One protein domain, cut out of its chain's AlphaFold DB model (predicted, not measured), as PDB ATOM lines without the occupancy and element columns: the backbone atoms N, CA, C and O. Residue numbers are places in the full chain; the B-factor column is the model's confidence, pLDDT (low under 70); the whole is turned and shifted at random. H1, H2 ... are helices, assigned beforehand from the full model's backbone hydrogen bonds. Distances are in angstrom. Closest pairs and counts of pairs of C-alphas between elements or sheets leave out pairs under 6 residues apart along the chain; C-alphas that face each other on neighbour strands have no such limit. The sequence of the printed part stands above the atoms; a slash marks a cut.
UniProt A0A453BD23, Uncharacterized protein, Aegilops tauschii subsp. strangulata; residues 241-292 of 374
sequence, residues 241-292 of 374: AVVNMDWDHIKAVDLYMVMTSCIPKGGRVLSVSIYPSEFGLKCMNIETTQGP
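This is residues 241 to 292 of the 374 residues of an uncharacterized protein of Aegilops tauschii subsp. strangulata (UniProt A0A453BD23). H2, the longest helix, sticks out at one end of a rod; towards the other end is a small body in which H1 and part of the long link from H1 to H2, residues 268 to 273, which folds back past H1, run side by side. The turn of that link, residues 262 to 267, sticks out too. The printed part has 52 residues with two named helices, H1 then H2, and no named strand; its class is all helix, though the helices hold 23 of the 52 residues. It is only just extended, close to loose, with a radius of gyration of the C-alphas of 15.0 A and spans of 50 by 18 by 16 A.

H2, residues 278 to 290, stands free within residues 277 to 292. H1, residues 252 to 261, is apart from H2. In both helices every O i to N i+4 pair is within hydrogen-bond range.

H2 measures 18.3 A from C-alpha 278 to C-alpha 290 at (13.159, -30.408, 1.244). H1 measures 14.3 A from C-alpha 252 at (2.019, -7.234, 13.071).

The C-alphas farthest apart, of Lys 265 and Gln 290, are 50.2 A apart. The link from H1 to H2 is long, 16 residues. The printed part has no cut, and no printed residue is under 70 in pLDDT.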
ATOM      1  N   ALA A 241      12.810   0.251  14.961       88.00
ATOM      2  CA  ALA A 241      13.082  -1.136  14.606       88.00
ATOM      3  C   ALA A 241      12.944  -2.000  15.867       88.00
ATOM      4  O   ALA A 241      13.380  -1.595  16.945       88.00
ATOM      5  N   VAL A 242      12.338  -3.177  15.730       87.50
ATOM      6  CA  VAL A 242      12.266  -4.187  16.791       87.50
ATOM      7  C   VAL A 242      12.856  -5.466  16.211       87.50
ATOM      8  O   VAL A 242      12.404  -5.930  15.166       87.50
ATOM      9  N   VAL A 243      13.892  -5.985  16.863       84.38
ATOM     10  CA  VAL A 243      14.668  -7.162  16.445       84.38
ATOM     11  C   VAL A 243      14.599  -8.237  17.530       84.38
ATOM     12  O   VAL A 243      14.167  -7.948  18.643       84.38
ATOM     13  N   ASN A 244      15.024  -9.460  17.205       81.94
ATOM     14  CA  ASN A 244      15.035 -10.606  18.123       81.94
ATOM     15  C   ASN A 244      13.668 -10.899  18.786       81.94
ATOM     16  O   ASN A 244      13.574 -11.125  19.990       81.94
ATOM     17  N   MET A 245      12.599 -10.866  17.981       85.56
ATOM     18  CA  MET A 245      11.247 -11.272  18.377       85.56
ATOM     19  C   MET A 245      10.919 -12.653  17.803       85.56
ATOM     20  O   MET A 245      11.335 -12.972  16.690       85.56
ATOM     21  N   ASP A 246      10.097 -13.420  18.514       87.06
ATOM     22  CA  ASP A 246       9.475 -14.646  18.007       87.06
ATOM     23  C   ASP A 246       8.474 -14.313  16.883       87.06
ATOM     24  O   ASP A 246       7.329 -13.929  17.128       87.06
ATOM     25  N   TRP A 247       8.919 -14.418  15.629       85.38
ATOM     26  CA  TRP A 247       8.123 -14.080  14.443       85.38
ATOM     27  C   TRP A 247       7.170 -15.187  13.972       85.38
ATOM     28  O   TRP A 247       6.562 -15.041  12.903       85.38
ATOM     29  N   ASP A 248       7.050 -16.284  14.717       85.12
ATOM     30  CA  ASP A 248       6.120 -17.370  14.407       85.12
ATOM     31  C   ASP A 248       4.864 -17.246  15.274       85.12
ATOM     32  O   ASP A 248       3.739 -17.329  14.765       85.12
ATOM     33  N   HIS A 249       5.038 -16.891  16.550       86.06
ATOM     34  CA  HIS A 249       3.936 -16.590  17.458       86.06
ATOM     35  C   HIS A 249       3.459 -15.125  17.384       86.06
ATOM     36  O   HIS A 249       2.256 -14.884  17.527       86.06
ATOM     37  N   ILE A 250       4.337 -14.145  17.115       90.62
ATOM     38  CA  ILE A 250       3.997 -12.705  17.145       90.62
ATOM     39  C   ILE A 250       3.707 -12.151  15.743       90.62
ATOM     40  O   ILE A 250       4.525 -12.249  14.826       90.62
ATOM     41  N   LYS A 251       2.557 -11.482  15.574       90.56
ATOM     42  CA  LYS A 251       2.136 -10.869  14.302       90.56
ATOM     43  C   LYS A 251       2.140  -9.339  14.379       90.56
ATOM     44  O   LYS A 251       2.136  -8.728  15.447       90.56
ATOM     45  N   ALA A 252       2.075  -8.696  13.209       91.44
ATOM     46  CA  ALA A 252       2.019  -7.234  13.071       91.44
ATOM     47  C   ALA A 252       0.885  -6.597  13.896       91.44
ATOM     48  O   ALA A 252       1.031  -5.487  14.402       91.44
ATOM     49  N   VAL A 253      -0.240  -7.310  14.024       93.44
ATOM     50  CA  VAL A 253      -1.430  -6.884  14.775       93.44
ATOM     51  C   VAL A 253      -1.139  -6.796  16.272       93.44
ATOM     52  O   VAL A 253      -1.537  -5.824  16.912       93.44
ATOM     53  N   ASP A 254      -0.405  -7.765  16.815       93.88
ATOM     54  CA  ASP A 254      -0.096  -7.856  18.242       93.88
ATOM     55  C   ASP A 254       0.917  -6.775  18.627       93.88
ATOM     56  O   ASP A 254       0.687  -6.004  19.561       93.88
ATOM     57  N   LEU A 255       1.979  -6.623  17.826       91.56
ATOM     58  CA  LEU A 255       2.964  -5.555  17.996       91.56
ATOM     59  C   LEU A 255       2.325  -4.163  17.837       91.56
ATOM     60  O   LEU A 255       2.612  -3.265  18.627       91.56
ATOM     61  N   TYR A 256       1.408  -3.977  16.879       92.81
ATOM     62  CA  TYR A 256       0.622  -2.744  16.754       92.81
ATOM     63  C   TYR A 256      -0.230  -2.488  18.006       92.81
ATOM     64  O   TYR A 256      -0.227  -1.374  18.528       92.81
ATOM     65  N   MET A 257      -0.923  -3.507  18.527       92.88
ATOM     66  CA  MET A 257      -1.755  -3.386  19.726       92.88
ATOM     67  C   MET A 257      -0.919  -2.996  20.953       92.88
ATOM     68  O   MET A 257      -1.227  -1.987  21.595       92.88
ATOM     69  N   VAL A 258       0.178  -3.711  21.226       92.50
ATOM     70  CA  VAL A 258       1.117  -3.403  22.320       92.50
ATOM     71  C   VAL A 258       1.652  -1.975  22.183       92.50
ATOM     72  O   VAL A 258       1.501  -1.175  23.108       92.50
ATOM     73  N   MET A 259       2.169  -1.598  21.009       90.75
ATOM     74  CA  MET A 259       2.691  -0.247  20.769       90.75
ATOM     75  C   MET A 259       1.620   0.841  20.937       90.75
ATOM     76  O   MET A 259       1.909   1.890  21.506       90.75
ATOM     77  N   THR A 260       0.364   0.610  20.527       90.94
ATOM     78  CA  THR A 260      -0.724   1.574  20.798       90.94
ATOM     79  C   THR A 260      -1.084   1.700  22.278       90.94
ATOM     80  O   THR A 260      -1.515   2.776  22.689       90.94
ATOM     81  N   SER A 261      -0.882   0.655  23.090       91.38
ATOM     82  CA  SER A 261      -1.147   0.695  24.535       91.38
ATOM     83  C   SER A 261      -0.106   1.512  25.315       91.38
ATOM     84  O   SER A 261      -0.455   2.204  26.271       91.38
ATOM     85  N   CYS A 262       1.153   1.506  24.863       88.06
ATOM     86  CA  CYS A 262       2.275   2.195  25.511       88.06
ATOM     87  C   CYS A 262       2.381   3.697  25.172       88.06
ATOM     88  O   CYS A 262       3.258   4.389  25.691       88.06
ATOM     89  N   ILE A 263       1.526   4.224  24.288       89.44
ATOM     90  CA  ILE A 263       1.657   5.587  23.758       89.44
ATOM     91  C   ILE A 263       1.010   6.650  24.674       89.44
ATOM     92  O   ILE A 263      -0.163   6.533  25.043       89.44
ATOM     93  N   PRO A 264       1.718   7.753  24.999       87.69
ATOM     94  CA  PRO A 264       1.152   8.857  25.767       87.69
ATOM     95  C   PRO A 264       0.099   9.644  24.968       87.69
ATOM     96  O   PRO A 264       0.120   9.718  23.738       87.69
ATOM     97  N   LYS A 265      -0.823  10.286  25.699       83.69
ATOM     98  CA  LYS A 265      -1.992  11.007  25.157       83.69
ATOM     99  C   LYS A 265      -1.607  12.019  24.068       83.69
ATOM    100  O   LYS A 265      -1.120  13.103  24.376       83.69
ATOM    101  N   GLY A 266      -1.907  11.683  22.813       83.25
ATOM    102  CA  GLY A 266      -1.667  12.528  21.636       83.25
ATOM    103  C   GLY A 266      -0.786  11.877  20.567       83.25
ATOM    104  O   GLY A 266      -0.862  12.283  19.409       83.25
ATOM    105  N   GLY A 267      -0.005  10.851  20.917       87.56
ATOM    106  CA  GLY A 267       0.679  10.016  19.931       87.56
ATOM    107  C   GLY A 267      -0.272   9.040  19.227       87.56
ATOM    108  O   GLY A 267      -1.400   8.811  19.667       87.56
ATOM    109  N   ARG A 268       0.202   8.438  18.133       90.50
ATOM    110  CA  ARG A 268      -0.440   7.302  17.456       90.50
ATOM    111  C   ARG A 268       0.598   6.489  16.690       90.50
ATOM    112  O   ARG A 268       1.531   7.068  16.138       90.50
ATOM    113  N   VAL A 269       0.383   5.183  16.575       92.00
ATOM    114  CA  VAL A 269       1.065   4.375  15.555       92.00
ATOM    115  C   VAL A 269       0.507   4.765  14.174       92.00
ATOM    116  O   VAL A 269      -0.676   5.107  14.040       92.00
ATOM    117  N   LEU A 270       1.368   4.769  13.152       91.31
ATOM    118  CA  LEU A 270       0.979   5.000  11.754       91.31
ATOM    119  C   LEU A 270       0.785   3.676  11.008       91.31
ATOM    120  O   LEU A 270      -0.263   3.461  10.406       91.31
ATOM    121  N   SER A 271       1.775   2.791  11.100       91.00
ATOM    122  CA  SER A 271       1.813   1.466  10.480       91.00
ATOM    123  C   SER A 271       2.783   0.571  11.251       91.00
ATOM    124  O   SER A 271       3.773   1.069  11.786       91.00
ATOM    125  N   VAL A 272       2.529  -0.738  11.262       93.00
ATOM    126  CA  VAL A 272       3.503  -1.766  11.651       93.00
ATOM    127  C   VAL A 272       3.584  -2.772  10.514       93.00
ATOM    128  O   VAL A 272       2.559  -3.288  10.073       93.00
ATOM    129  N   SER A 273       4.808  -3.049  10.086       89.06
ATOM    130  CA  SER A 273       5.178  -4.171   9.228       89.06
ATOM    131  C   SER A 273       6.191  -5.004  10.021       89.06
ATOM    132  O   SER A 273       6.970  -4.429  10.781       89.06
ATOM    133  N   ILE A 274       6.156  -6.336   9.911       88.19
ATOM    134  CA  ILE A 274       7.176  -7.226  10.515       88.19
ATOM    135  C   ILE A 274       8.375  -7.310   9.566       88.19
ATOM    136  O   ILE A 274       8.204  -7.028   8.377       88.19
ATOM    137  N   TYR A 275       9.559  -7.643  10.105       84.25
ATOM    138  CA  TYR A 275      10.852  -7.628   9.409       84.25
ATOM    139  C   TYR A 275      11.921  -8.572  10.039       84.25
ATOM    140  O   TYR A 275      12.585  -8.173  10.996       84.25
ATOM    141  N   PRO A 276      12.092  -9.813   9.536       80.56
ATOM    142  CA  PRO A 276      13.248 -10.695   9.780       80.56
ATOM    143  C   PRO A 276      14.449 -10.453   8.811       80.56
ATOM    144  O   PRO A 276      15.005  -9.358   8.806       80.56
ATOM    145  N   SER A 277      14.910 -11.472   8.057       82.88
ATOM    146  CA  SER A 277      16.184 -11.509   7.300       82.88
ATOM    147  C   SER A 277      16.067 -12.264   5.960       82.88
ATOM    148  O   SER A 277      15.238 -13.166   5.826       82.88
ATOM    149  N   GLU A 278      16.949 -11.957   5.002       81.50
ATOM    150  CA  GLU A 278      17.151 -12.700   3.740       81.50
ATOM    151  C   GLU A 278      17.487 -14.181   3.985       81.50
ATOM    152  O   GLU A 278      17.014 -15.062   3.263       81.50
ATOM    153  N   PHE A 279      18.224 -14.470   5.063       75.25
ATOM    154  CA  PHE A 279      18.474 -15.833   5.537       75.25
ATOM    155  C   PHE A 279      17.163 -16.569   5.853       75.25
ATOM    156  O   PHE A 279      17.002 -17.723   5.477       75.25
ATOM    157  N   GLY A 280      16.182 -15.878   6.443       77.25
ATOM    158  CA  GLY A 280      14.858 -16.439   6.724       77.25
ATOM    159  C   GLY A 280      14.093 -16.822   5.453       77.25
ATOM    160  O   GLY A 280      13.507 -17.900   5.402       77.25
ATOM    161  N   LEU A 281      14.155 -15.995   4.400       80.75
ATOM    162  CA  LEU A 281      13.590 -16.347   3.087       80.75
ATOM    163  C   LEU A 281      14.312 -17.564   2.488       80.75
ATOM    164  O   LEU A 281      13.660 -18.477   1.979       80.75
ATOM    165  N   LYS A 282      15.646 -17.617   2.588       82.69
ATOM    166  CA  LYS A 282      16.442 -18.763   2.125       82.69
ATOM    167  C   LYS A 282      16.060 -20.053   2.862       82.69
ATOM    168  O   LYS A 282      15.830 -21.064   2.205       82.69
ATOM    169  N   CYS A 283      15.914 -20.013   4.186       79.12
ATOM    170  CA  CYS A 283      15.454 -21.147   4.993       79.12
ATOM    171  C   CYS A 283      14.038 -21.596   4.608       79.12
ATOM    172  O   CYS A 283      13.833 -22.785   4.385       79.12
ATOM    173  N   MET A 284      13.086 -20.672   4.433       79.94
ATOM    174  CA  MET A 284      11.716 -21.006   4.007       79.94
ATOM    175  C   MET A 284      11.672 -21.649   2.612       79.94
ATOM    176  O   MET A 284      10.875 -22.557   2.377       79.94
ATOM    177  N   ASN A 285      12.552 -21.242   1.693       83.00
ATOM    178  CA  ASN A 285      12.685 -21.871   0.374       83.00
ATOM    179  C   ASN A 285      13.313 -23.279   0.457       83.00
ATOM    180  O   ASN A 285      12.880 -24.196  -0.249       83.00
ATOM    181  N   ILE A 286      14.294 -23.478   1.345       81.25
ATOM    182  CA  ILE A 286      14.894 -24.794   1.616       81.25
ATOM    183  C   ILE A 286      13.856 -25.732   2.251       81.25
ATOM    184  O   ILE A 286      13.652 -26.831   1.748       81.25
ATOM    185  N   GLU A 287      13.114 -25.291   3.269       83.62
ATOM    186  CA  GLU A 287      12.040 -26.081   3.889       83.62
ATOM    187  C   GLU A 287      10.898 -26.373   2.898       83.62
ATOM    188  O   GLU A 287      10.382 -27.487   2.836       83.62
ATOM    189  N   THR A 288      10.536 -25.411   2.041       80.00
ATOM    190  CA  THR A 288       9.515 -25.625   1.001       80.00
ATOM    191  C   THR A 288       9.916 -26.742   0.034       80.00
ATOM    192  O   THR A 288       9.065 -27.536  -0.371       80.00
ATOM    193  N   THR A 289      11.200 -26.851  -0.313       78.00
ATOM    194  CA  THR A 289      11.699 -27.858  -1.265       78.00
ATOM    195  C   THR A 289      12.035 -29.200  -0.611       78.00
ATOM    196  O   THR A 289      11.662 -30.238  -1.155       78.00
ATOM    197  N   GLN A 290      12.684 -29.200   0.555       74.31
ATOM    198  CA  GLN A 290      13.159 -30.408   1.244       74.31
ATOM    199  C   GLN A 290      12.157 -30.967   2.269       74.31
ATOM    200  O   GLN A 290      12.187 -32.157   2.572       74.31
ATOM    201  N   GLY A 291      11.234 -30.143   2.772       71.69
ATOM    202  CA  GLY A 291      10.367 -30.486   3.900       71.69
ATOM    203  C   GLY A 291      11.119 -30.500   5.241       71.69
ATOM    204  O   GLY A 291      12.255 -30.026   5.322       71.69
ATOM    205  N   PRO A 292      10.508 -31.044   6.310       70.44
ATOM    206  CA  PRO A 292      11.171 -31.189   7.603       70.44
ATOM    207  C   PRO A 292      12.328 -32.197   7.510       70.44
ATOM    208  O   PRO A 292      12.115 -33.405   7.370       70.44
TER     209      PRO A 292